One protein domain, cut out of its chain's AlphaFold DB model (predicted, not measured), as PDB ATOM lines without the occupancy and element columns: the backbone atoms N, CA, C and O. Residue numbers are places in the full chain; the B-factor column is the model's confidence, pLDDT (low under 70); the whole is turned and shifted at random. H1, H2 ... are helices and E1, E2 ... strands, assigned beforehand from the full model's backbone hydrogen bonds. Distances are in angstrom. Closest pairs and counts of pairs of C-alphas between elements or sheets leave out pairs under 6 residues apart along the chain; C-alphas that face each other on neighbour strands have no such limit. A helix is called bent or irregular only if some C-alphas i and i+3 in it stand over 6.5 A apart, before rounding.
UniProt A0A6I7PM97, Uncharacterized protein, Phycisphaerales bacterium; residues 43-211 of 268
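This is residues 43 to 211 of the 268 residues of an uncharacterized protein of Phycisphaerales bacterium (UniProt A0A6I7PM97). Two strongly twisted antiparallel sheets stand face to face as a sandwich, five strands in one and four in the other, with long loops round them. The strands of the two sheets run nearly along one line, 7 degrees apart, and the short helix H1 at the end of the printed part only grazes the larger sheet. Residues 116 to 122, in the loop between E6 and E7, stick out free of the body. The printed part has 169 residues, with nine named strands followed by one named helix, E1 to E9 and then H1; the sheets run E1 E6 E7 E8 E9 and E2 E3 E4 E5, and the class is mostly strand, though under half of the residues are in named elements. The whole is compact, with a radius of gyration of the C-alphas of 17.0 A, and it spans 48 by 40 by 29 A.

Start at E1, residues 43 to 49, an edge strand of the larger sheet, and look beside it for E6, residues 105 to 113, antiparallel at 142 degrees, with N 47 and O 109 2.9 A apart. Next comes E7, residues 127 to 134, which forms a hairpin with E6; N 108 and O 129 are 2.8 A apart. E8, residues 153 to 159, forms a hairpin with E7, with N 132 and O 155 2.8 A apart. E9, residues 196 to 202, is the other edge strand and forms a hairpin with E8, with N 156 and O 199 2.9 A apart. E6 E7 E8 E9 are a meander, each strand the antiparallel neighbour of the one before. H1, residues 203 to 209, is on this sheet but only grazes it; the C-alphas of Val 153 and Phe 203, the closest of E8 and H1, are 6.1 A apart. H1 is irregular, with C-alphas 204 and 207 7.1 A apart; 0 of its 3 O i to N i+4 pairs are within hydrogen-bond range, against 3 of its 4 O i to N i+3 pairs. The second sheet is a meander too: E2, residues 53 to 56; E3, residues 59 to 68; E4, residues 71 to 78; and E5, residues 81 to 86. Look for N 61 and O 54 at 2.8 A between E2 and E3, N 64 and O 75 at 2.9 A between E3 and E4, and N 76 and O 83 at 2.8 A between E4 and E5. The parts of the two sheets that face each other are 11.1 A centre to centre. Across the sandwich, the closest C-alphas of E5 and E7 are those of Ile 85 and Ala 132, 7.7 A apart. E1 and E5 are apart.

Find C-alpha 43 at (36.925, -24.166, 46.753); from there E1 runs 19.4 A to C-alpha 49. E2 covers 10.0 A, and E3, the longest strand by residues, 26.4 A, with a bend of 58 degrees at residue 65. E4 measures 21.6 A and E5 17.1 A. E6 measures 23.7 A, E7 22.1 A, E8 19.8 A and E9 20.2 A. H1 spans 10.2 A and ends at C-alpha 209, (33.685, -32.983, 37.385).

The two C-alphas farthest apart are those of Arg 69 and Asp 117, 53.6 A. The printed part has no cut. The long links are E5 to E6, E6 to E7, E7 to E8 and E8 to E9, the last with 36 residues, 160 to 195. The mean pLDDT of the printed part is 87.3; look for values under 70 at residues 120 to 122, 144 to 147 and 180 to 190.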
ATOM      1  N   ARG A  43      35.778 -24.834  47.356       89.00
ATOM      2  CA  ARG A  43      36.925 -24.166  46.753       89.00
ATOM      3  C   ARG A  43      38.162 -24.926  47.180       89.00
ATOM      4  O   ARG A  43      38.251 -25.372  48.315       89.00
ATOM      5  N   TYR A  44      39.124 -25.032  46.282       92.94
ATOM      6  CA  TYR A  44      40.363 -25.742  46.548       92.94
ATOM      7  C   TYR A  44      41.534 -24.784  46.341       92.94
ATOM      8  O   TYR A  44      41.580 -24.059  45.344       92.94
ATOM      9  N   ALA A  45      42.457 -24.759  47.296       93.94
ATOM     10  CA  ALA A  45      43.761 -24.135  47.156       93.94
ATOM     11  C   ALA A  45      44.747 -25.191  46.662       93.94
ATOM     12  O   ALA A  45      44.787 -26.295  47.201       93.94
ATOM     13  N   PHE A  46      45.540 -24.837  45.656       95.81
ATOM     14  CA  PHE A  46      46.561 -25.705  45.081       95.81
ATOM     15  C   PHE A  46      47.930 -25.099  45.357       95.81
ATOM     16  O   PHE A  46      48.191 -23.962  44.963       95.81
ATOM     17  N   SER A  47      48.796 -25.865  46.011       96.44
ATOM     18  CA  SER A  47      50.222 -25.580  46.117       96.44
ATOM     19  C   SER A  47      50.979 -26.601  45.282       96.44
ATOM     20  O   SER A  47      50.751 -27.802  45.414       96.44
ATOM     21  N   MET A  48      51.841 -26.132  44.388       97.44
ATOM     22  CA  MET A  48      52.649 -27.011  43.546       97.44
ATOM     23  C   MET A  48      53.856 -27.526  44.333       97.44
ATOM     24  O   MET A  48      54.469 -26.768  45.084       97.44
ATOM     25  N   VAL A  49      54.189 -28.800  44.140       97.88
ATOM     26  CA  VAL A  49      55.431 -29.415  44.619       97.88
ATOM     27  C   VAL A  49      56.328 -29.648  43.409       97.88
ATOM     28  O   VAL A  49      55.952 -30.372  42.487       97.88
ATOM     29  N   ASP A  50      57.489 -29.006  43.391       97.81
ATOM     30  CA  ASP A  50      58.425 -29.022  42.265       97.81
ATOM     31  C   ASP A  50      59.662 -29.896  42.507       97.81
ATOM     32  O   ASP A  50      60.337 -30.251  41.543       97.81
ATOM     33  N   THR A  51      59.929 -30.311  43.749       98.12
ATOM     34  CA  THR A  51      61.046 -31.202  44.093       98.12
ATOM     35  C   THR A  51      60.642 -32.680  44.047       98.12
ATOM     36  O   THR A  51      59.544 -33.042  44.473       98.12
ATOM     37  N   PRO A  52      61.520 -33.584  43.571       98.00
ATOM     38  CA  PRO A  52      61.222 -35.013  43.516       98.00
ATOM     39  C   PRO A  52      61.273 -35.682  44.893       98.00
ATOM     40  O   PRO A  52      60.722 -36.764  45.056       98.00
ATOM     41  N   ASP A  53      61.941 -35.056  45.861       98.31
ATOM     42  CA  ASP A  53      62.042 -35.500  47.246       98.31
ATOM     43  C   ASP A  53      61.389 -34.454  48.142       98.31
ATOM     44  O   ASP A  53      61.773 -33.280  48.130       98.31
ATOM     45  N   PHE A  54      60.387 -34.869  48.905       98.19
ATOM     46  CA  PHE A  54      59.664 -33.992  49.818       98.19
ATOM     47  C   PHE A  54      58.970 -34.813  50.903       98.19
ATOM     48  O   PHE A  54      58.957 -36.042  50.862       98.19
ATOM     49  N   ASN A  55      58.403 -34.137  51.901       97.56
ATOM     50  CA  ASN A  55      57.629 -34.793  52.948       97.56
ATOM     51  C   ASN A  55      56.144 -34.493  52.771       97.56
ATOM     52  O   ASN A  55      55.760 -33.351  52.533       97.56
ATOM     53  N   PHE A  56      55.313 -35.504  52.981       96.94
ATOM     54  CA  PHE A  56      53.865 -35.374  53.075       96.94
ATOM     55  C   PHE A  56      53.409 -36.089  54.337       96.94
ATOM     56  O   PHE A  56      53.965 -37.126  54.670       96.94
ATOM     57  N   ALA A  57      52.481 -35.510  55.103       95.25
ATOM     58  CA  ALA A  57      52.010 -36.084  56.373       95.25
ATOM     59  C   ALA A  57      53.140 -36.605  57.308       95.25
ATOM     60  O   ALA A  57      52.983 -37.612  57.992       95.25
ATOM     61  N   GLY A  58      54.300 -35.932  57.315       95.50
ATOM     62  CA  GLY A  58      55.463 -36.289  58.140       95.50
ATOM     63  C   GLY A  58      56.311 -37.472  57.650       95.50
ATOM     64  O   GLY A  58      57.240 -37.866  58.349       95.50
ATOM     65  N   LEU A  59      56.031 -38.030  56.473       96.94
ATOM     66  CA  LEU A  59      56.773 -39.148  55.887       96.94
ATOM     67  C   LEU A  59      57.381 -38.736  54.531       96.94
ATOM     68  O   LEU A  59      56.871 -37.814  53.889       96.94
ATOM     69  N   PRO A  60      58.459 -39.401  54.079       98.00
ATOM     70  CA  PRO A  60      59.116 -39.060  52.823       98.00
ATOM     71  C   PRO A  60      58.339 -39.585  51.610       98.00
ATOM     72  O   PRO A  60      57.889 -40.734  51.588       98.00
ATOM     73  N   VAL A  61      58.243 -38.745  50.583       98.44
ATOM     74  CA  VAL A  61      57.794 -39.078  49.228       98.44
ATOM     75  C   VAL A  61      58.982 -38.904  48.292       98.44
ATOM     76  O   VAL A  61      59.671 -37.883  48.351       98.44
ATOM     77  N   THR A  62      59.210 -39.883  47.418       98.44
ATOM     78  CA  THR A  62      60.249 -39.788  46.387       98.44
ATOM     79  C   THR A  62      59.677 -40.102  45.016       98.44
ATOM     80  O   THR A  62      59.000 -41.115  44.845       98.44
ATOM     81  N   ILE A  63      59.990 -39.266  44.032       98.19
ATOM     82  CA  ILE A  63      59.611 -39.444  42.632       98.19
ATOM     83  C   ILE A  63      60.885 -39.615  41.811       98.19
ATOM     84  O   ILE A  63      61.772 -38.757  41.825       98.19
ATOM     85  N   ARG A  64      61.003 -40.742  41.110       97.81
ATOM     86  CA  ARG A  64      62.188 -41.097  40.326       97.81
ATOM     87  C   ARG A  64      61.808 -41.552  38.935       97.81
ATOM     88  O   ARG A  64      60.807 -42.227  38.733       97.81
ATOM     89  N   GLU A  65      62.644 -41.190  37.977       97.00
ATOM     90  CA  GLU A  65      62.557 -41.748  36.641       97.00
ATOM     91  C   GLU A  65      63.219 -43.125  36.624       97.00
ATOM     92  O   GLU A  65      64.353 -43.280  37.081       97.00
ATOM     93  N   ILE A  66      62.507 -44.114  36.097       97.19
ATOM     94  CA  ILE A  66      63.013 -45.466  35.892       97.19
ATOM     95  C   ILE A  66      62.736 -45.899  34.454       97.19
ATOM     96  O   ILE A  66      61.762 -45.476  33.828       97.19
ATOM     97  N   GLU A  67      63.578 -46.786  33.940       96.50
ATOM     98  CA  GLU A  67      63.349 -47.447  32.661       96.50
ATOM     99  C   GLU A  67      62.995 -48.910  32.920       96.50
ATOM    100  O   GLU A  67      63.743 -49.644  33.569       96.50
ATOM    101  N   GLN A  68      61.838 -49.348  32.431       94.56
ATOM    102  CA  GLN A  68      61.369 -50.716  32.612       94.56
ATOM    103  C   GLN A  68      60.831 -51.251  31.289       94.56
ATOM    104  O   GLN A  68      59.855 -50.742  30.753       94.56
ATOM    105  N   ARG A  69      61.456 -52.317  30.769       93.38
ATOM    106  CA  ARG A  69      61.081 -52.955  29.487       93.38
ATOM    107  C   ARG A  69      61.054 -51.976  28.294       93.38
ATOM    108  O   ARG A  69      60.281 -52.172  27.365       93.38
ATOM    109  N   GLY A  70      61.914 -50.956  28.320       91.81
ATOM    110  CA  GLY A  70      62.009 -49.928  27.277       91.81
ATOM    111  C   GLY A  70      60.986 -48.793  27.395       91.81
ATOM    112  O   GLY A  70      61.035 -47.857  26.602       91.81
ATOM    113  N   ASP A  71      60.083 -48.838  28.379       90.06
ATOM    114  CA  ASP A  71      59.226 -47.706  28.724       90.06
ATOM    115  C   ASP A  71      59.891 -46.850  29.815       90.06
ATOM    116  O   ASP A  71      60.383 -47.370  30.823       90.06
ATOM    117  N   ARG A  72      59.864 -45.523  29.635       93.25
ATOM    118  CA  ARG A  72      60.221 -44.549  30.677       93.25
ATOM    119  C   ARG A  72      59.018 -44.332  31.593       93.25
ATOM    120  O   ARG A  72      57.927 -43.979  31.132       93.25
ATOM    121  N   LEU A  73      59.207 -44.554  32.887       94.81
ATOM    122  CA  LEU A  73      58.169 -44.446  33.911       94.81
ATOM    123  C   LEU A  73      58.636 -43.502  35.022       94.81
ATOM    124  O   LEU A  73      59.824 -43.420  35.326       94.81
ATOM    125  N   LEU A  74      57.684 -42.834  35.668       96.19
ATOM    126  CA  LEU A  74      57.905 -42.161  36.942       96.19
ATOM    127  C   LEU A  74      57.423 -43.070  38.062       96.19
ATOM    128  O   LEU A  74      56.226 -43.330  38.174       96.19
ATOM    129  N   GLU A  75      58.354 -43.565  38.866       96.94
ATOM    130  CA  GLU A  75      58.078 -44.313  40.085       96.94
ATOM    131  C   GLU A  75      57.921 -43.344  41.256       96.94
ATOM    132  O   GLU A  75      58.786 -42.508  41.518       96.94
ATOM    133  N   ILE A  76      56.786 -43.446  41.938       97.56
ATOM    134  CA  ILE A  76      56.419 -42.660  43.108       97.56
ATOM    135  C   ILE A  76      56.425 -43.615  44.291       97.56
ATOM    136  O   ILE A  76      55.597 -44.525  44.348       97.56
ATOM    137  N   THR A  77      57.335 -43.400  45.233       97.81
ATOM    138  CA  THR A  77      57.443 -44.195  46.457       97.81
ATOM    139  C   THR A  77      56.881 -43.416  47.638       97.81
ATOM    140  O   THR A  77      57.250 -42.266  47.876       97.81
ATOM    141  N   TRP A  78      55.988 -44.058  48.388       97.81
ATOM    142  CA  TRP A  78      55.297 -43.503  49.547       97.81
ATOM    143  C   TRP A  78      54.998 -44.622  50.539       97.81
ATOM    144  O   TRP A  78      54.489 -45.669  50.153       97.81
ATOM    145  N   ARG A  79      55.333 -44.425  51.821       96.62
ATOM    146  CA  ARG A  79      55.113 -45.431  52.887       96.62
ATOM    147  C   ARG A  79      55.714 -46.818  52.588       96.62
ATOM    148  O   ARG A  79      55.218 -47.828  53.071       96.62
ATOM    149  N   GLY A  80      56.800 -46.868  51.813       96.31
ATOM    150  CA  GLY A  80      57.443 -48.120  51.393       96.31
ATOM    151  C   GLY A  80      56.731 -48.848  50.247       96.31
ATOM    152  O   GLY A  80      57.254 -49.836  49.741       96.31
ATOM    153  N   GLU A  81      55.585 -48.344  49.797       96.69
ATOM    154  CA  GLU A  81      54.894 -48.799  48.597       96.69
ATOM    155  C   GLU A  81      55.291 -47.924  47.411       96.69
ATOM    156  O   GLU A  81      55.772 -46.801  47.574       96.69
ATOM    157  N   SER A  82      55.142 -48.441  46.194       96.00
ATOM    158  CA  SER A  82      55.452 -47.681  44.986       96.00
ATOM    159  C   SER A  82      54.371 -47.847  43.935       96.00
ATOM    160  O   SER A  82      53.877 -48.948  43.698       96.00
ATOM    161  N   THR A  83      54.039 -46.744  43.278       95.75
ATOM    162  CA  THR A  83      53.186 -46.715  42.092       95.75
ATOM    163  C   THR A  83      53.937 -46.065  40.942       95.75
ATOM    164  O   THR A  83      54.947 -45.395  41.144       95.75
ATOM    165  N   ARG A  84      53.486 -46.300  39.714       95.12
ATOM    166  CA  ARG A  84      54.169 -45.828  38.507       95.12
ATOM    167  C   ARG A  84      53.205 -45.100  37.600       95.12
ATOM    168  O   ARG A  84      52.080 -45.564  37.425       95.12
ATOM    169  N   ILE A  85      53.676 -44.015  37.000       94.06
ATOM    170  CA  ILE A  85      52.985 -43.269  35.950       94.06
ATOM    171  C   ILE A  85      53.822 -43.366  34.681       94.06
ATOM    172  O   ILE A  85      55.037 -43.154  34.701       94.06
ATOM    173  N   ARG A  86      53.183 -43.688  33.556       92.38
ATOM    174  CA  ARG A  86      53.881 -43.740  32.271       92.38
ATOM    175  C   ARG A  86      54.257 -42.335  31.811       92.38
ATOM    176  O   ARG A  86      53.400 -41.454  31.746       92.38
ATOM    177  N   MET A  87      55.513 -42.139  31.414       92.00
ATOM    178  CA  MET A  87      55.928 -40.883  30.797       92.00
ATOM    179  C   MET A  87      55.392 -40.809  29.372       92.00
ATOM    180  O   MET A  87      55.684 -41.667  28.544       92.00
ATOM    181  N   THR A  88      54.572 -39.797  29.094       85.94
ATOM    182  CA  THR A  88      53.925 -39.647  27.779       85.94
ATOM    183  C   THR A  88      54.135 -38.287  27.127       85.94
ATOM    184  O   THR A  88      53.802 -38.121  25.956       85.94
ATOM    185  N   GLY A  89      54.702 -37.328  27.855       85.50
ATOM    186  CA  GLY A  89      55.115 -36.039  27.317       85.50
ATOM    187  C   GLY A  89      56.633 -35.906  27.254       85.50
ATOM    188  O   GLY A  89      57.386 -36.747  27.751       85.50
ATOM    189  N   ARG A  90      57.083 -34.815  26.636       87.56
ATOM    190  CA  ARG A  90      58.497 -34.443  26.583       87.56
ATOM    191  C   ARG A  90      58.993 -34.055  27.982       87.56
ATOM    192  O   ARG A  90      58.265 -33.399  28.724       87.56
ATOM    193  N   SER A  91      60.221 -34.445  28.323       91.00
ATOM    194  CA  SER A  91      60.977 -33.826  29.415       91.00
ATOM    195  C   SER A  91      61.875 -32.727  28.851       91.00
ATOM    196  O   SER A  91      62.478 -32.903  27.788       91.00
ATOM    197  N   ASP A  92      61.956 -31.582  29.526       92.56
ATOM    198  CA  ASP A  92      62.982 -30.577  29.236       92.56
ATOM    199  C   ASP A  92      64.115 -30.711  30.250       92.56
ATOM    200  O   ASP A  92      64.071 -30.126  31.326       92.56
ATOM    201  N   ASP A  93      65.145 -31.483  29.904       94.94
ATOM    202  CA  ASP A  93      66.265 -31.786  30.808       94.94
ATOM    203  C   ASP A  93      67.087 -30.541  31.212       94.94
ATOM    204  O   ASP A  93      67.991 -30.635  32.041       94.94
ATOM    205  N   ARG A  94      66.787 -29.363  30.642       96.19
ATOM    206  CA  ARG A  94      67.348 -28.068  31.063       96.19
ATOM    207  C   ARG A  94      66.659 -27.501  32.306       96.19
ATOM    208  O   ARG A  94      67.221 -26.610  32.941       96.19
ATOM    209  N   LEU A  95      65.444 -27.954  32.612       96.50
ATOM    210  CA  LEU A  95      64.681 -27.552  33.790       96.50
ATOM    211  C   LEU A  95      65.010 -28.487  34.964       96.50
ATOM    212  O   LEU A  95      65.230 -29.684  34.759       96.50
ATOM    213  N   PRO A  96      65.065 -27.964  36.198       96.50
ATOM    214  CA  PRO A  96      65.352 -28.780  37.367       96.50
ATOM    215  C   PRO A  96      64.164 -29.679  37.736       96.50
ATOM    216  O   PRO A  96      63.008 -29.378  37.433       96.50
ATOM    217  N   ASP A  97      64.475 -30.757  38.455       96.44
ATOM    218  CA  ASP A  97      63.518 -31.487  39.286       96.44
ATOM    219  C   ASP A  97      62.243 -31.945  38.554       96.44
ATOM    220  O   ASP A  97      62.340 -32.588  37.505       96.44
ATOM    221  N   LEU A  98      61.054 -31.691  39.113       97.25
ATOM    222  CA  LEU A  98      59.773 -32.057  38.501       97.25
ATOM    223  C   LEU A  98      59.287 -31.018  37.486       97.25
ATOM    224  O   LEU A  98      58.421 -31.332  36.670       97.25
ATOM    225  N   VAL A  99      59.867 -29.812  37.483       96.88
ATOM    226  CA  VAL A  99      59.500 -28.729  36.554       96.88
ATOM    227  C   VAL A  99      59.711 -29.161  35.104       96.88
ATOM    228  O   VAL A  99      58.926 -28.811  34.230       96.88
ATOM    229  N   LYS A 100      60.698 -30.024  34.835       96.25
ATOM    230  CA  LYS A 100      60.917 -30.598  33.497       96.25
ATOM    231  C   LYS A 100      59.747 -31.414  32.939       96.25
ATOM    232  O   LYS A 100      59.777 -31.747  31.755       96.25
ATOM    233  N   TYR A 101      58.751 -31.754  33.758       96.19
ATOM    234  CA  TYR A 101      57.541 -32.469  33.351       96.19
ATOM    235  C   TYR A 101      56.277 -31.588  33.359       96.19
ATOM    236  O   TYR A 101      55.205 -32.094  33.031       96.19
ATOM    237  N   GLU A 102      56.377 -30.288  33.681       94.88
ATOM    238  CA  GLU A 102      55.228 -29.409  33.982       94.88
ATOM    239  C   GLU A 102      54.166 -29.319  32.871       94.88
ATOM    240  O   GLU A 102      52.992 -29.047  33.141       94.88
ATOM    241  N   ASP A 103      54.566 -29.587  31.623       91.88
ATOM    242  CA  ASP A 103      53.708 -29.575  30.435       91.88
ATOM    243  C   ASP A 103      52.636 -30.678  30.430       91.88
ATOM    244  O   ASP A 103      51.621 -30.568  29.718       91.88
ATOM    245  N   TRP A 104      52.869 -31.766  31.170       93.88
ATOM    246  CA  TRP A 104      51.987 -32.935  31.207       93.88
ATOM    247  C   TRP A 104      51.825 -33.575  32.578       93.88
ATOM    248  O   TRP A 104      50.872 -34.331  32.740       93.88
ATOM    249  N   LEU A 105      52.695 -33.294  33.545       97.00
ATOM    250  CA  LEU A 105      52.608 -33.824  34.899       97.00
ATOM    251  C   LEU A 105      52.857 -32.733  35.928       97.00
ATOM    252  O   LEU A 105      53.794 -31.951  35.806       97.00
ATOM    253  N   GLN A 106      52.024 -32.705  36.962       97.69
ATOM    254  CA  GLN A 106      52.168 -31.789  38.089       97.69
ATOM    255  C   GLN A 106      51.821 -32.502  39.393       97.69
ATOM    256  O   GLN A 106      50.961 -33.386  39.425       97.69
ATOM    257  N   VAL A 107      52.493 -32.101  40.469       98.06
ATOM    258  CA  VAL A 107      52.245 -32.589  41.826       98.06
ATOM    259  C   VAL A 107      51.648 -31.451  42.640       98.06
ATOM    260  O   VAL A 107      52.196 -30.348  42.678       98.06
ATOM    261  N   TYR A 108      50.512 -31.722  43.271       98.12
ATOM    262  CA  TYR A 108      49.740 -30.748  44.019       98.12
ATOM    263  C   TYR A 108      49.511 -31.193  45.451       98.12
ATOM    264  O   TYR A 108      49.000 -32.283  45.695       98.12
ATOM    265  N   GLU A 109      49.785 -30.290  46.385       97.31
ATOM    266  CA  GLU A 109      49.148 -30.288  47.692       97.31
ATOM    267  C   GLU A 109      47.856 -29.462  47.599       97.31
ATOM    268  O   GLU A 109      47.868 -28.281  47.241       97.31
ATOM    269  N   ILE A 110      46.724 -30.106  47.870       96.25
ATOM    270  CA  ILE A 110      45.385 -29.550  47.712       96.25
ATOM    271  C   ILE A 110      44.760 -29.386  49.090       96.25
ATOM    272  O   ILE A 110      44.581 -30.367  49.811       96.25
ATOM    273  N   ALA A 111      44.369 -28.162  49.431       94.44
ATOM    274  CA  ALA A 111      43.590 -27.869  50.629       94.44
ATOM    275  C   ALA A 111      42.177 -27.437  50.236       94.44
ATOM    276  O   ALA A 111      42.001 -26.625  49.326       94.44
ATOM    277  N   GLU A 112      41.161 -27.941  50.926       91.94
ATOM    278  CA  GLU A 112      39.821 -27.364  50.823       91.94
ATOM    279  C   GLU A 112      39.791 -26.019  51.548       91.94
ATOM    280  O   GLU A 112      40.251 -25.887  52.680       91.94
ATOM    281  N   ILE A 113      39.282 -24.998  50.866       89.31
ATOM    282  CA  ILE A 113      39.078 -23.675  51.440       89.31
ATOM    283  C   ILE A 113      37.661 -23.673  52.012       89.31
ATOM    284  O   ILE A 113      36.704 -23.779  51.232       89.31
ATOM    285  N   PRO A 114      37.500 -23.535  53.340       84.56
ATOM    286  CA  PRO A 114      36.179 -23.492  53.940       84.56
ATOM    287  C   PRO A 114      35.374 -22.296  53.397       84.56
ATOM    288  O   PRO A 114      35.951 -21.295  52.946       84.56
ATOM    289  N   PRO A 115      34.031 -22.365  53.424       82.69
ATOM    290  CA  PRO A 115      33.190 -21.224  53.089       82.69
ATOM    291  C   PRO A 115      33.579 -19.993  53.916       82.69
ATOM    292  O   PRO A 115      33.961 -20.113  55.075       82.69
ATOM    293  N   ARG A 116      33.443 -18.796  53.332       80.44
ATOM    294  CA  ARG A 116      33.895 -17.522  53.933       80.44
ATOM    295  C   ARG A 116      33.355 -17.266  55.350       80.44
ATOM    296  O   ARG A 116      33.996 -16.540  56.103       80.44
ATOM    297  N   ASP A 117      32.195 -17.831  55.671       77.50
ATOM    298  CA  ASP A 117      31.483 -17.618  56.935       77.50
ATOM    299  C   ASP A 117      31.803 -18.684  58.002       77.50
ATOM    300  O   ASP A 117      31.284 -18.616  59.113       77.50
ATOM    301  N   VAL A 118      32.642 -19.672  57.681       73.81
ATOM    302  CA  VAL A 118      33.136 -20.666  58.639       73.81
ATOM    303  C   VAL A 118      34.448 -20.128  59.198       73.81
ATOM    304  O   VAL A 118      35.388 -19.882  58.437       73.81
ATOM    305  N   GLU A 119      34.513 -19.901  60.515       75.25
ATOM    306  CA  GLU A 119      35.791 -19.573  61.155       75.25
ATOM    307  C   GLU A 119      36.819 -20.642  60.778       75.25
ATOM    308  O   GLU A 119      36.444 -21.812  60.676       75.25
ATOM    309  N   PRO A 120      38.092 -20.275  60.548       67.12
ATOM    310  CA  PRO A 120      39.140 -21.237  60.257       67.12
ATOM    311  C   PRO A 120      39.365 -22.119  61.492       67.12
ATOM    312  O   PRO A 120      40.281 -21.903  62.282       67.12
ATOM    313  N   ALA A 121      38.503 -23.118  61.659       59.28
ATOM    314  CA  ALA A 121      38.798 -24.312  62.413       59.28
ATOM    315  C   ALA A 121      40.056 -24.941  61.799       59.28
ATOM    316  O   ALA A 121      40.386 -24.666  60.643       59.28
ATOM    317  N   GLU A 122      40.784 -25.705  62.612       69.00
ATOM    318  CA  GLU A 122      42.042 -26.389  62.294       69.00
ATOM    319  C   GLU A 122      42.264 -26.656  60.799       69.00
ATOM    320  O   GLU A 122      41.365 -27.135  60.109       69.00
ATOM    321  N   ARG A 123      43.479 -26.336  60.315       71.06
ATOM    322  CA  ARG A 123      43.891 -26.481  58.907       71.06
ATOM    323  C   ARG A 123      43.255 -27.722  58.294       71.06
ATOM    324  O   ARG A 123      43.558 -28.836  58.719       71.06
ATOM    325  N   THR A 124      42.388 -27.504  57.307       78.56
ATOM    326  CA  THR A 124      41.702 -28.593  56.625       78.56
ATOM    327  C   THR A 124      42.750 -29.571  56.102       78.56
ATOM    328  O   THR A 124      43.760 -29.123  55.545       78.56
ATOM    329  N   PRO A 125      42.562 -30.880  56.320       83.81
ATOM    330  CA  PRO A 125      43.515 -31.878  55.876       83.81
ATOM    331  C   PRO A 125      43.869 -31.695  54.399       83.81
ATOM    332  O   PRO A 125      42.988 -31.575  53.544       83.81
ATOM    333  N   THR A 126      45.169 -31.656  54.114       93.50
ATOM    334  CA  THR A 126      45.673 -31.519  52.753       93.50
ATOM    335  C   THR A 126      45.741 -32.877  52.068       93.50
ATOM    336  O   THR A 126      46.004 -33.909  52.690       93.50
ATOM    337  N   ARG A 127      45.477 -32.884  50.763       95.75
ATOM    338  CA  ARG A 127      45.620 -34.052  49.891       95.75
ATOM    339  C   ARG A 127      46.848 -33.864  49.026       95.75
ATOM    340  O   ARG A 127      47.045 -32.776  48.496       95.75
ATOM    341  N   LEU A 128      47.620 -34.919  48.818       97.75
ATOM    342  CA  LEU A 128      48.707 -34.906  47.851       97.75
ATOM    343  C   LEU A 128      48.300 -35.699  46.615       97.75
ATOM    344  O   LEU A 128      47.966 -36.880  46.710       97.75
ATOM    345  N   VAL A 129      48.325 -35.039  45.463       97.75
ATOM    346  CA  VAL A 129      47.860 -35.591  44.193       97.75
ATOM    347  C   VAL A 129      48.914 -35.369  43.120       97.75
ATOM    348  O   VAL A 129      49.337 -34.241  42.882       97.75
ATOM    349  N   ILE A 130      49.285 -36.436  42.420       97.81
ATOM    350  CA  ILE A 130      49.999 -36.361  41.149       97.81
ATOM    351  C   ILE A 130      48.971 -36.444  40.030       97.81
ATOM    352  O   ILE A 130      48.143 -37.354  40.006       97.81
ATOM    353  N   VAL A 131      49.026 -35.500  39.098       97.06
ATOM    354  CA  VAL A 131      48.165 -35.480  37.918       97.06
ATOM    355  C   VAL A 131      49.028 -35.567  36.680       97.06
ATOM    356  O   VAL A 131      49.954 -34.777  36.522       97.06
ATOM    357  N   ALA A 132      48.691 -36.496  35.793       95.88
ATOM    358  CA  ALA A 132      49.325 -36.674  34.502       95.88
ATOM    359  C   ALA A 132      48.294 -36.580  33.373       95.88
ATOM    360  O   ALA A 132      47.164 -37.057  33.484       95.88
ATOM    361  N   ARG A 133      48.687 -35.958  32.264       93.88
ATOM    362  CA  ARG A 133      47.931 -35.901  31.014       93.88
ATOM    363  C   ARG A 133      48.582 -36.824  29.995       93.88
ATOM    364  O   ARG A 133      49.732 -36.613  29.619       93.88
ATOM    365  N   HIS A 134      47.806 -37.762  29.475       91.00
ATOM    366  CA  HIS A 134      48.225 -38.701  28.447       91.00
ATOM    367  C   HIS A 134      47.609 -38.340  27.086       91.00
ATOM    368  O   HIS A 134      46.429 -37.960  27.016       91.00
ATOM    369  N   PRO A 135      48.378 -38.451  25.986       86.06
ATOM    370  CA  PRO A 135      47.823 -38.398  24.644       86.06
ATOM    371  C   PRO A 135      46.910 -39.614  24.408       86.06
ATOM    372  O   PRO A 135      46.994 -40.610  25.137       86.06
ATOM    373  N   PRO A 136      46.041 -39.569  23.384       80.75
ATOM    374  CA  PRO A 136      45.309 -40.757  22.977       80.75
ATOM    375  C   PRO A 136      46.256 -41.890  22.597       80.75
ATOM    376  O   PRO A 136      47.396 -41.679  22.172       80.75
ATOM    377  N   HIS A 137      45.750 -43.110  22.730       77.00
ATOM    378  CA  HIS A 137      46.510 -44.305  22.409       77.00
ATOM    379  C   HIS A 137      47.008 -44.278  20.956       77.00
ATOM    380  O   HIS A 137      46.228 -44.051  20.033       77.00
ATOM    381  N   GLY A 138      48.311 -44.500  20.764       77.38
ATOM    382  CA  GLY A 138      48.952 -44.477  19.447       77.38
ATOM    383  C   GLY A 138      49.258 -43.081  18.888       77.38
ATOM    384  O   GLY A 138      49.774 -42.992  17.779       77.38
ATOM    385  N   GLY A 139      48.969 -42.000  19.621       75.81
ATOM    386  CA  GLY A 139      49.393 -40.654  19.235       75.81
ATOM    387  C   GLY A 139      50.902 -40.460  19.418       75.81
ATOM    388  O   GLY A 139      51.445 -40.796  20.470       75.81
ATOM    389  N   GLU A 140      51.579 -39.896  18.416       76.25
ATOM    390  CA  GLU A 140      52.987 -39.505  18.539       76.25
ATOM    391  C   GLU A 140      53.150 -38.358  19.547       76.25
ATOM    392  O   GLU A 140      52.406 -37.373  19.523       76.25
ATOM    393  N   VAL A 141      54.166 -38.461  20.410       71.62
ATOM    394  CA  VAL A 141      54.452 -37.473  21.465       71.62
ATOM    395  C   VAL A 141      54.715 -36.085  20.875       71.62
ATOM    396  O   VAL A 141      54.265 -35.091  21.434       71.62
ATOM    397  N   ASP A 142      55.360 -35.993  19.712       71.44
ATOM    398  CA  ASP A 142      55.726 -34.704  19.111       71.44
ATOM    399  C   ASP A 142      54.538 -33.963  18.474       71.44
ATOM    400  O   ASP A 142      54.540 -32.733  18.381       71.44
ATOM    401  N   THR A 143      53.474 -34.678  18.094       71.25
ATOM    402  CA  THR A 143      52.273 -34.085  17.477       71.25
ATOM    403  C   THR A 143      51.117 -33.904  18.463       71.25
ATOM    404  O   THR A 143      50.062 -33.376  18.101       71.25
ATOM    405  N   TRP A 144      51.326 -34.240  19.739       68.12
ATOM    406  CA  TRP A 144      50.317 -34.209  20.806       68.12
ATOM    407  C   TRP A 144      49.628 -32.845  21.004       68.12
ATOM    408  O   TRP A 144      48.452 -32.757  21.373       68.12
ATOM    409  N   ALA A 145      50.347 -31.753  20.724       62.06
ATOM    410  CA  ALA A 145      49.822 -30.397  20.790       62.06
ATOM    411  C   ALA A 145      48.808 -30.121  19.668       62.06
ATOM    412  O   ALA A 145      48.001 -29.200  19.792       62.06
ATOM    413  N   VAL A 146      48.802 -30.921  18.603       64.50
ATOM    414  CA  VAL A 146      47.870 -30.835  17.471       64.50
ATOM    415  C   VAL A 146      46.710 -31.822  17.630       64.50
ATOM    416  O   VAL A 146      45.620 -31.560  17.121       64.50
ATOM    417  N   THR A 147      46.892 -32.907  18.390       63.22
ATOM    418  CA  THR A 147      45.859 -33.927  18.616       63.22
ATOM    419  C   THR A 147      44.569 -33.339  19.192       63.22
ATOM    420  O   THR A 147      44.562 -32.338  19.925       63.22
ATOM    421  N   ALA A 148      43.444 -33.972  18.849       74.00
ATOM    422  CA  ALA A 148      42.130 -33.565  19.306       74.00
ATOM    423  C   ALA A 148      42.077 -33.629  20.839       74.00
ATOM    424  O   ALA A 148      41.969 -34.696  21.424       74.00
ATOM    425  N   ARG A 149      42.082 -32.460  21.496       78.94
ATOM    426  CA  ARG A 149      41.955 -32.287  22.964       78.94
ATOM    427  C   ARG A 149      40.899 -33.180  23.630       78.94
ATOM    428  O   ARG A 149      40.999 -33.488  24.805       78.94
ATOM    429  N   ARG A 150      39.868 -33.556  22.868       82.38
ATOM    430  CA  ARG A 150      38.753 -34.416  23.276       82.38
ATOM    431  C   ARG A 150      39.170 -35.863  23.539       82.38
ATOM    432  O   ARG A 150      38.347 -36.639  23.989       82.38
ATOM    433  N   GLU A 151      40.398 -36.230  23.222       85.19
ATOM    434  CA  GLU A 151      40.899 -37.591  23.381       85.19
ATOM    435  C   GLU A 151      41.965 -37.689  24.472       85.19
ATOM    436  O   GLU A 151      42.462 -38.778  24.742       85.19
ATOM    437  N   TRP A 152      42.311 -36.570  25.115       88.94
ATOM    438  CA  TRP A 152      43.223 -36.590  26.250       88.94
ATOM    439  C   TRP A 152      42.618 -37.367  27.409       88.94
ATOM    440  O   TRP A 152      41.429 -37.241  27.716       88.94
ATOM    441  N   VAL A 153      43.471 -38.145  28.059       90.62
ATOM    442  CA  VAL A 153      43.143 -38.893  29.267       90.62
ATOM    443  C   VAL A 153      43.963 -38.311  30.401       90.62
ATOM    444  O   VAL A 153      45.155 -38.061  30.244       90.62
ATOM    445  N   TYR A 154      43.318 -38.072  31.531       93.50
ATOM    446  CA  TYR A 154      43.977 -37.666  32.758       93.50
ATOM    447  C   TYR A 154      44.090 -38.874  33.671       93.50
ATOM    448  O   TYR A 154      43.110 -39.596  33.851       93.50
ATOM    449  N   GLU A 155      45.273 -39.076  34.231       94.38
ATOM    450  CA  GLU A 155      45.532 -40.012  35.316       94.38
ATOM    451  C   GLU A 155      45.812 -39.199  36.580       94.38
ATOM    452  O   GLU A 155      46.612 -38.263  36.564       94.38
ATOM    453  N   LEU A 156      45.118 -39.521  37.667       95.94
ATOM    454  CA  LEU A 156      45.302 -38.885  38.963       95.94
ATOM    455  C   LEU A 156      45.662 -39.960  39.971       95.94
ATOM    456  O   LEU A 156      44.982 -40.981  40.056       95.94
ATOM    457  N   VAL A 157      46.710 -39.703  40.740       96.25
ATOM    458  CA  VAL A 157      47.190 -40.570  41.809       96.25
ATOM    459  C   VAL A 157      47.195 -39.753  43.092       96.25
ATOM    460  O   VAL A 157      47.974 -38.812  43.219       96.25
ATOM    461  N   GLN A 158      46.324 -40.093  44.038       96.88
ATOM    462  CA  GLN A 158      46.319 -39.506  45.375       96.88
ATOM    463  C   GLN A 158      47.111 -40.396  46.332       96.88
ATOM    464  O   GLN A 158      46.885 -41.605  46.394       96.88
ATOM    465  N   LEU A 159      48.001 -39.781  47.108       97.44
ATOM    466  CA  LEU A 159      48.692 -40.435  48.215       97.44
ATOM    467  C   LEU A 159      47.777 -40.396  49.437       97.44
ATOM    468  O   LEU A 159      47.431 -39.317  49.924       97.44
ATOM    469  N   LEU A 160      47.370 -41.573  49.908       96.69
ATOM    470  CA  LEU A 160      46.480 -41.720  51.054       96.69
ATOM    471  C   LEU A 160      47.288 -41.687  52.350       96.69
ATOM    472  O   LEU A 160      48.325 -42.359  52.496       96.69
ATOM    473  N   ARG A 161      46.816 -40.892  53.305       95.88
ATOM    474  CA  ARG A 161      47.329 -40.903  54.674       95.88
ATOM    475  C   ARG A 161      46.899 -42.196  55.376       95.88
ATOM    476  O   ARG A 161      45.966 -42.853  54.925       95.88
ATOM    477  N   PRO A 162      47.583 -42.609  56.456       91.69
ATOM    478  CA  PRO A 162      47.244 -43.846  57.163       91.69
ATOM    479  C   PRO A 162      45.796 -43.915  57.667       91.69
ATOM    480  O   PRO A 162      45.261 -45.007  57.812       91.69
ATOM    481  N   ASP A 163      45.202 -42.760  57.949       92.50
ATOM    482  CA  ASP A 163      43.843 -42.562  58.444       92.50
ATOM    483  C   ASP A 163      42.836 -42.180  57.348       92.50
ATOM    484  O   ASP A 163      41.644 -42.085  57.633       92.50
ATOM    485  N   ASP A 164      43.289 -41.966  56.108       92.31
ATOM    486  CA  ASP A 164      42.386 -41.657  55.005       92.31
ATOM    487  C   ASP A 164      41.578 -42.902  54.629       92.31
ATOM    488  O   ASP A 164      42.121 -43.974  54.350       92.31
ATOM    489  N   GLU A 165      40.259 -42.746  54.563       92.06
ATOM    490  CA  GLU A 165      39.403 -43.747  53.941       92.06
ATOM    491  C   GLU A 165      39.676 -43.806  52.435       92.06
ATOM    492  O   GLU A 165      39.972 -42.789  51.796       92.06
ATOM    493  N   GLN A 166      39.535 -45.001  51.853       89.50
ATOM    494  CA  GLN A 166      39.599 -45.152  50.404       89.50
ATOM    495  C   GLN A 166      38.523 -44.261  49.770       89.50
ATOM    496  O   GLN A 166      37.331 -44.416  50.065       89.50
ATOM    497  N   PRO A 167      38.920 -43.305  48.924       89.19
ATOM    498  CA  PRO A 167      37.982 -42.362  48.363       89.19
ATOM    499  C   PRO A 167      37.011 -43.092  47.437       89.19
ATOM    500  O   PRO A 167      37.362 -44.059  46.757       89.19
ATOM    501  N   GLN A 168      35.768 -42.616  47.410       87.00
ATOM    502  CA  GLN A 168      34.764 -43.192  46.528       87.00
ATOM    503  C   GLN A 168      35.221 -43.076  45.065       87.00
ATOM    504  O   GLN A 168      35.828 -42.064  44.684       87.00
ATOM    505  N   PRO A 169      34.940 -44.092  44.230       84.81
ATOM    506  CA  PRO A 169      35.199 -43.987  42.806       84.81
ATOM    507  C   PRO A 169      34.468 -42.762  42.256       84.81
ATOM    508  O   PRO A 169      33.366 -42.425  42.699       84.81
ATOM    509  N   LEU A 170      35.094 -42.085  41.291       83.12
ATOM    510  CA  LEU A 170      34.413 -41.013  40.579       83.12
ATOM    511  C   LEU A 170      33.117 -41.565  39.976       83.12
ATOM    512  O   LEU A 170      33.129 -42.696  39.480       83.12
ATOM    513  N   PRO A 171      32.017 -40.791  39.997       80.88
ATOM    514  CA  PRO A 171      30.810 -41.203  39.306       80.88
ATOM    515  C   PRO A 171      31.165 -41.492  37.849       80.88
ATOM    516  O   PRO A 171      31.864 -40.701  37.198       80.88
ATOM    517  N   GLU A 172      30.730 -42.660  37.374       78.69
ATOM    518  CA  GLU A 172      30.907 -43.023  35.977       78.69
ATOM    519  C   GLU A 172      30.201 -41.979  35.118       78.69
ATOM    520  O   GLU A 172      29.046 -41.635  35.403       78.69
ATOM    521  N   PRO A 173      30.880 -41.455  34.086       73.06
ATOM    522  CA  PRO A 173      30.267 -40.449  33.259       73.06
ATOM    523  C   PRO A 173      29.052 -41.031  32.551       73.06
ATOM    524  O   PRO A 173      29.101 -42.146  32.020       73.06
ATOM    525  N   VAL A 174      27.948 -40.283  32.547       77.06
ATOM    526  CA  VAL A 174      26.707 -40.754  31.925       77.06
ATOM    527  C   VAL A 174      26.976 -40.938  30.430       77.06
ATOM    528  O   VAL A 174      27.358 -39.967  29.767       77.06
ATOM    529  N   PRO A 175      26.787 -42.147  29.862       73.50
ATOM    530  CA  PRO A 175      27.076 -42.379  28.456       73.50
ATOM    531  C   PRO A 175      26.237 -41.441  27.587       73.50
ATOM    532  O   PRO A 175      25.014 -41.563  27.526       73.50
ATOM    533  N   ASP A 176      26.882 -40.499  26.902       76.44
ATOM    534  CA  ASP A 176      26.224 -39.670  25.896       76.44
ATOM    535  C   ASP A 176      26.123 -40.502  24.606       76.44
ATOM    536  O   ASP A 176      27.150 -40.741  23.964       76.44
ATOM    537  N   PRO A 177      24.922 -40.945  24.181       75.19
ATOM    538  CA  PRO A 177      24.770 -41.807  23.007       75.19
ATOM    539  C   PRO A 177      25.233 -41.123  21.714       75.19
ATOM    540  O   PRO A 177      25.489 -41.792  20.714       75.19
ATOM    541  N   THR A 178      25.357 -39.792  21.718       78.06
ATOM    542  CA  THR A 178      25.863 -39.021  20.579       78.06
ATOM    543  C   THR A 178      27.388 -38.919  20.561       78.06
ATOM    544  O   THR A 178      27.971 -38.564  19.532       78.06
ATOM    545  N   ARG A 179      28.063 -39.255  21.668       70.56
ATOM    546  CA  ARG A 179      29.523 -39.249  21.777       70.56
ATOM    547  C   ARG A 179      30.034 -40.673  21.869       70.56
ATOM    548  O   ARG A 179      29.869 -41.357  22.871       70.56
ATOM    549  N   ARG A 180      30.767 -41.094  20.841       69.31
ATOM    550  CA  ARG A 180      31.601 -42.289  20.948       69.31
ATOM    551  C   ARG A 180      32.677 -42.000  21.995       69.31
ATOM    552  O   ARG A 180      33.614 -41.254  21.709       69.31
ATOM    553  N   ALA A 181      32.502 -42.524  23.207       61.62
ATOM    554  CA  ALA A 181      33.526 -42.442  24.235       61.62
ATOM    555  C   ALA A 181      34.802 -43.070  23.658       61.62
ATOM    556  O   ALA A 181      34.744 -44.198  23.151       61.62
ATOM    557  N   PRO A 182      35.939 -42.355  23.661       63.38
ATOM    558  CA  PRO A 182      37.208 -42.987  23.364       63.38
ATOM    559  C   PRO A 182      37.354 -44.155  24.333       63.38
ATOM    560  O   PRO A 182      37.157 -43.978  25.536       63.38
ATOM    561  N   SER A 183      37.656 -45.348  23.822       64.19
ATOM    562  CA  SER A 183      38.074 -46.443  24.689       64.19
ATOM    563  C   SER A 183      39.318 -45.956  25.417       64.19
ATOM    564  O   SER A 183      40.352 -45.762  24.780       64.19
ATOM    565  N   VAL A 184      39.196 -45.680  26.713       62.06
ATOM    566  CA  VAL A 184      40.343 -45.388  27.565       62.06
ATOM    567  C   VAL A 184      40.996 -46.745  27.799       62.06
ATOM    568  O   VAL A 184      40.411 -47.559  28.518       62.06
ATOM    569  N   PRO A 185      42.130 -47.075  27.149       64.06
ATOM    570  CA  PRO A 185      42.859 -48.256  27.576       64.06
ATOM    571  C   PRO A 185      43.223 -48.050  29.050       64.06
ATOM    572  O   PRO A 185      43.481 -46.906  29.443       64.06
ATOM    573  N   PRO A 186      43.244 -49.108  29.875       64.25
ATOM    574  CA  PRO A 186      43.792 -48.993  31.217       64.25
ATOM    575  C   PRO A 186      45.202 -48.405  31.086       64.25
ATOM    576  O   PRO A 186      46.085 -49.012  30.486       64.25
ATOM    577  N   VAL A 187      45.383 -47.165  31.554       62.94
ATOM    578  CA  VAL A 187      46.633 -46.404  31.352       62.94
ATOM    579  C   VAL A 187      47.789 -47.041  32.138       62.94
ATOM    580  O   VAL A 187      48.960 -46.814  31.841       62.94
ATOM    581  N   SER A 188      47.469 -47.950  33.059       61.72
ATOM    582  CA  SER A 188      48.432 -48.772  33.770       61.72
ATOM    583  C   SER A 188      47.803 -50.078  34.254       61.72
ATOM    584  O   SER A 188      46.742 -50.040  34.872       61.72
ATOM    585  N   ASP A 189      48.516 -51.198  34.123       64.56
ATOM    586  CA  ASP A 189      48.189 -52.469  34.803       64.56
ATOM    587  C   ASP A 189      48.402 -52.402  36.335       64.56
ATOM    588  O   ASP A 189      48.321 -53.406  37.040       64.56
ATOM    589  N   PHE A 190      48.728 -51.221  36.871       66.62
ATOM    590  CA  PHE A 190      49.032 -51.015  38.280       66.62
ATOM    591  C   PHE A 190      47.750 -50.711  39.067       66.62
ATOM    592  O   PHE A 190      47.186 -49.616  38.976       66.62
ATOM    593  N   SER A 191      47.310 -51.696  39.849       70.50
ATOM    594  CA  SER A 191      46.157 -51.604  40.747       70.50
ATOM    595  C   SER A 191      46.361 -50.572  41.859       70.50
ATOM    596  O   SER A 191      47.489 -50.310  42.281       70.50
ATOM    597  N   ALA A 192      45.252 -50.014  42.353       79.44
ATOM    598  CA  ALA A 192      45.234 -49.270  43.608       79.44
ATOM    599  C   ALA A 192      45.800 -50.135  44.746       79.44
ATOM    600  O   ALA A 192      45.675 -51.362  44.739       79.44
ATOM    601  N   THR A 193      46.431 -49.477  45.706       88.25
ATOM    602  CA  THR A 193      47.002 -50.098  46.908       88.25
ATOM    603  C   THR A 193      46.472 -49.356  48.130       88.25
ATOM    604  O   THR A 193      45.775 -48.347  47.990       88.25
ATOM    605  N   ASP A 194      46.816 -49.809  49.330       90.94
ATOM    606  CA  ASP A 194      46.394 -49.132  50.559       90.94
ATOM    607  C   ASP A 194      47.020 -47.729  50.690       90.94
ATOM    608  O   ASP A 194      46.459 -46.859  51.356       90.94
ATOM    609  N   ALA A 195      48.155 -47.474  50.027       95.44
ATOM    610  CA  ALA A 195      48.830 -46.177  50.035       95.44
ATOM    611  C   ALA A 195      48.391 -45.221  48.908       95.44
ATOM    612  O   ALA A 195      48.667 -44.019  48.993       95.44
ATOM    613  N   PHE A 196      47.729 -45.720  47.858       95.75
ATOM    614  CA  PHE A 196      47.433 -44.944  46.652       95.75
ATOM    615  C   PHE A 196      46.004 -45.159  46.143       95.75
ATOM    616  O   PHE A 196      45.627 -46.277  45.790       95.75
ATOM    617  N   ALA A 197      45.265 -44.061  45.971       94.56
ATOM    618  CA  ALA A 197      44.036 -44.034  45.182       94.56
ATOM    619  C   ALA A 197      44.324 -43.522  43.768       94.56
ATOM    620  O   ALA A 197      45.137 -42.614  43.578       94.56
ATOM    621  N   ARG A 198      43.662 -44.105  42.765       93.38
ATOM    622  CA  ARG A 198      43.902 -43.791  41.355       93.38
ATOM    623  C   ARG A 198      42.595 -43.587  40.604       93.38
ATOM    624  O   ARG A 198      41.673 -44.389  40.723       93.38
ATOM    625  N   TRP A 199      42.571 -42.567  39.752       92.38
ATOM    626  CA  TRP A 199      41.482 -42.314  38.816       92.38
ATOM    627  C   TRP A 199      42.021 -42.084  37.421       92.38
ATOM    628  O   TRP A 199      43.088 -41.503  37.234       92.38
ATOM    629  N   THR A 200      41.234 -42.500  36.436       89.88
ATOM    630  CA  THR A 200      41.455 -42.129  35.044       89.88
ATOM    631  C   THR A 200      40.157 -41.611  34.460       89.88
ATOM    632  O   THR A 200      39.095 -42.193  34.676       89.88
ATOM    633  N   PHE A 201      40.219 -40.498  33.740       88.19
ATOM    634  CA  PHE A 201      39.059 -39.982  33.022       88.19
ATOM    635  C   PHE A 201      39.466 -39.200  31.783       88.19
ATOM    636  O   PHE A 201      40.562 -38.653  31.672       88.19
ATOM    637  N   ASN A 202      38.556 -39.146  30.819       87.25
ATOM    638  CA  ASN A 202      38.773 -38.440  29.568       87.25
ATOM    639  C   ASN A 202      38.459 -36.938  29.708       87.25
ATOM    640  O   ASN A 202      37.563 -36.547  30.456       87.25
ATOM    641  N   PHE A 203      39.122 -36.094  28.913       82.94
ATOM    642  CA  PHE A 203      38.801 -34.674  28.754       82.94
ATOM    643  C   PHE A 203      37.310 -34.400  28.523       82.94
ATOM    644  O   PHE A 203      36.779 -33.403  29.001       82.94
ATOM    645  N   VAL A 204      36.617 -35.269  27.786       83.06
ATOM    646  CA  VAL A 204      35.186 -35.117  27.490       83.06
ATOM    647  C   VAL A 204      34.313 -35.235  28.740       83.06
ATOM    648  O   VAL A 204      33.259 -34.601  28.764       83.06
ATOM    649  N   ALA A 205      34.760 -35.976  29.758       81.62
ATOM    650  CA  ALA A 205      34.066 -36.143  31.035       81.62
ATOM    651  C   ALA A 205      34.366 -35.006  32.030       81.62
ATOM    652  O   ALA A 205      33.641 -34.835  33.002       81.62
ATOM    653  N   LEU A 206      35.384 -34.165  31.776       82.31
ATOM    654  CA  LEU A 206      35.727 -33.030  32.648       82.31
ATOM    655  C   LEU A 206      34.532 -32.144  33.047       82.31
ATOM    656  O   LEU A 206      34.490 -31.737  34.206       82.31
ATOM    657  N   PRO A 207      33.568 -31.814  32.161       83.38
ATOM    658  CA  PRO A 207      32.410 -31.014  32.545       83.38
ATOM    659  C   PRO A 207      31.613 -31.589  33.722       83.38
ATOM    660  O   PRO A 207      31.129 -30.823  34.549       83.38
ATOM    661  N   GLU A 208      31.531 -32.913  33.836       82.75
ATOM    662  CA  GLU A 208      30.813 -33.609  34.912       82.75
ATOM    663  C   GLU A 208      31.530 -33.462  36.262       82.75
ATOM    664  O   GLU A 208      30.915 -33.529  37.323       82.75
ATOM    665  N   TYR A 209      32.829 -33.157  36.219       87.00
ATOM    666  CA  TYR A 209      33.685 -32.983  37.385       87.00
ATOM    667  C   TYR A 209      33.936 -31.515  37.754       87.00
ATOM    668  O   TYR A 209      34.708 -31.276  38.682       87.00
ATOM    669  N   GLN A 210      33.302 -30.532  37.093       85.62
ATOM    670  CA  GLN A 210      33.589 -29.083  37.216       85.62
ATOM    671  C   GLN A 210      33.655 -28.526  38.648       85.62
ATOM    672  O   GLN A 210      34.274 -27.489  38.875       85.62
ATOM    673  N   ARG A 211      33.025 -29.198  39.615       84.81
ATOM    674  CA  ARG A 211      32.960 -28.782  41.027       84.81
ATOM    675  C   ARG A 211      33.858 -29.606  41.957       84.81
ATOM    676  O   ARG A 211      33.767 -29.491  43.173       84.81
TER     677      ARG A 211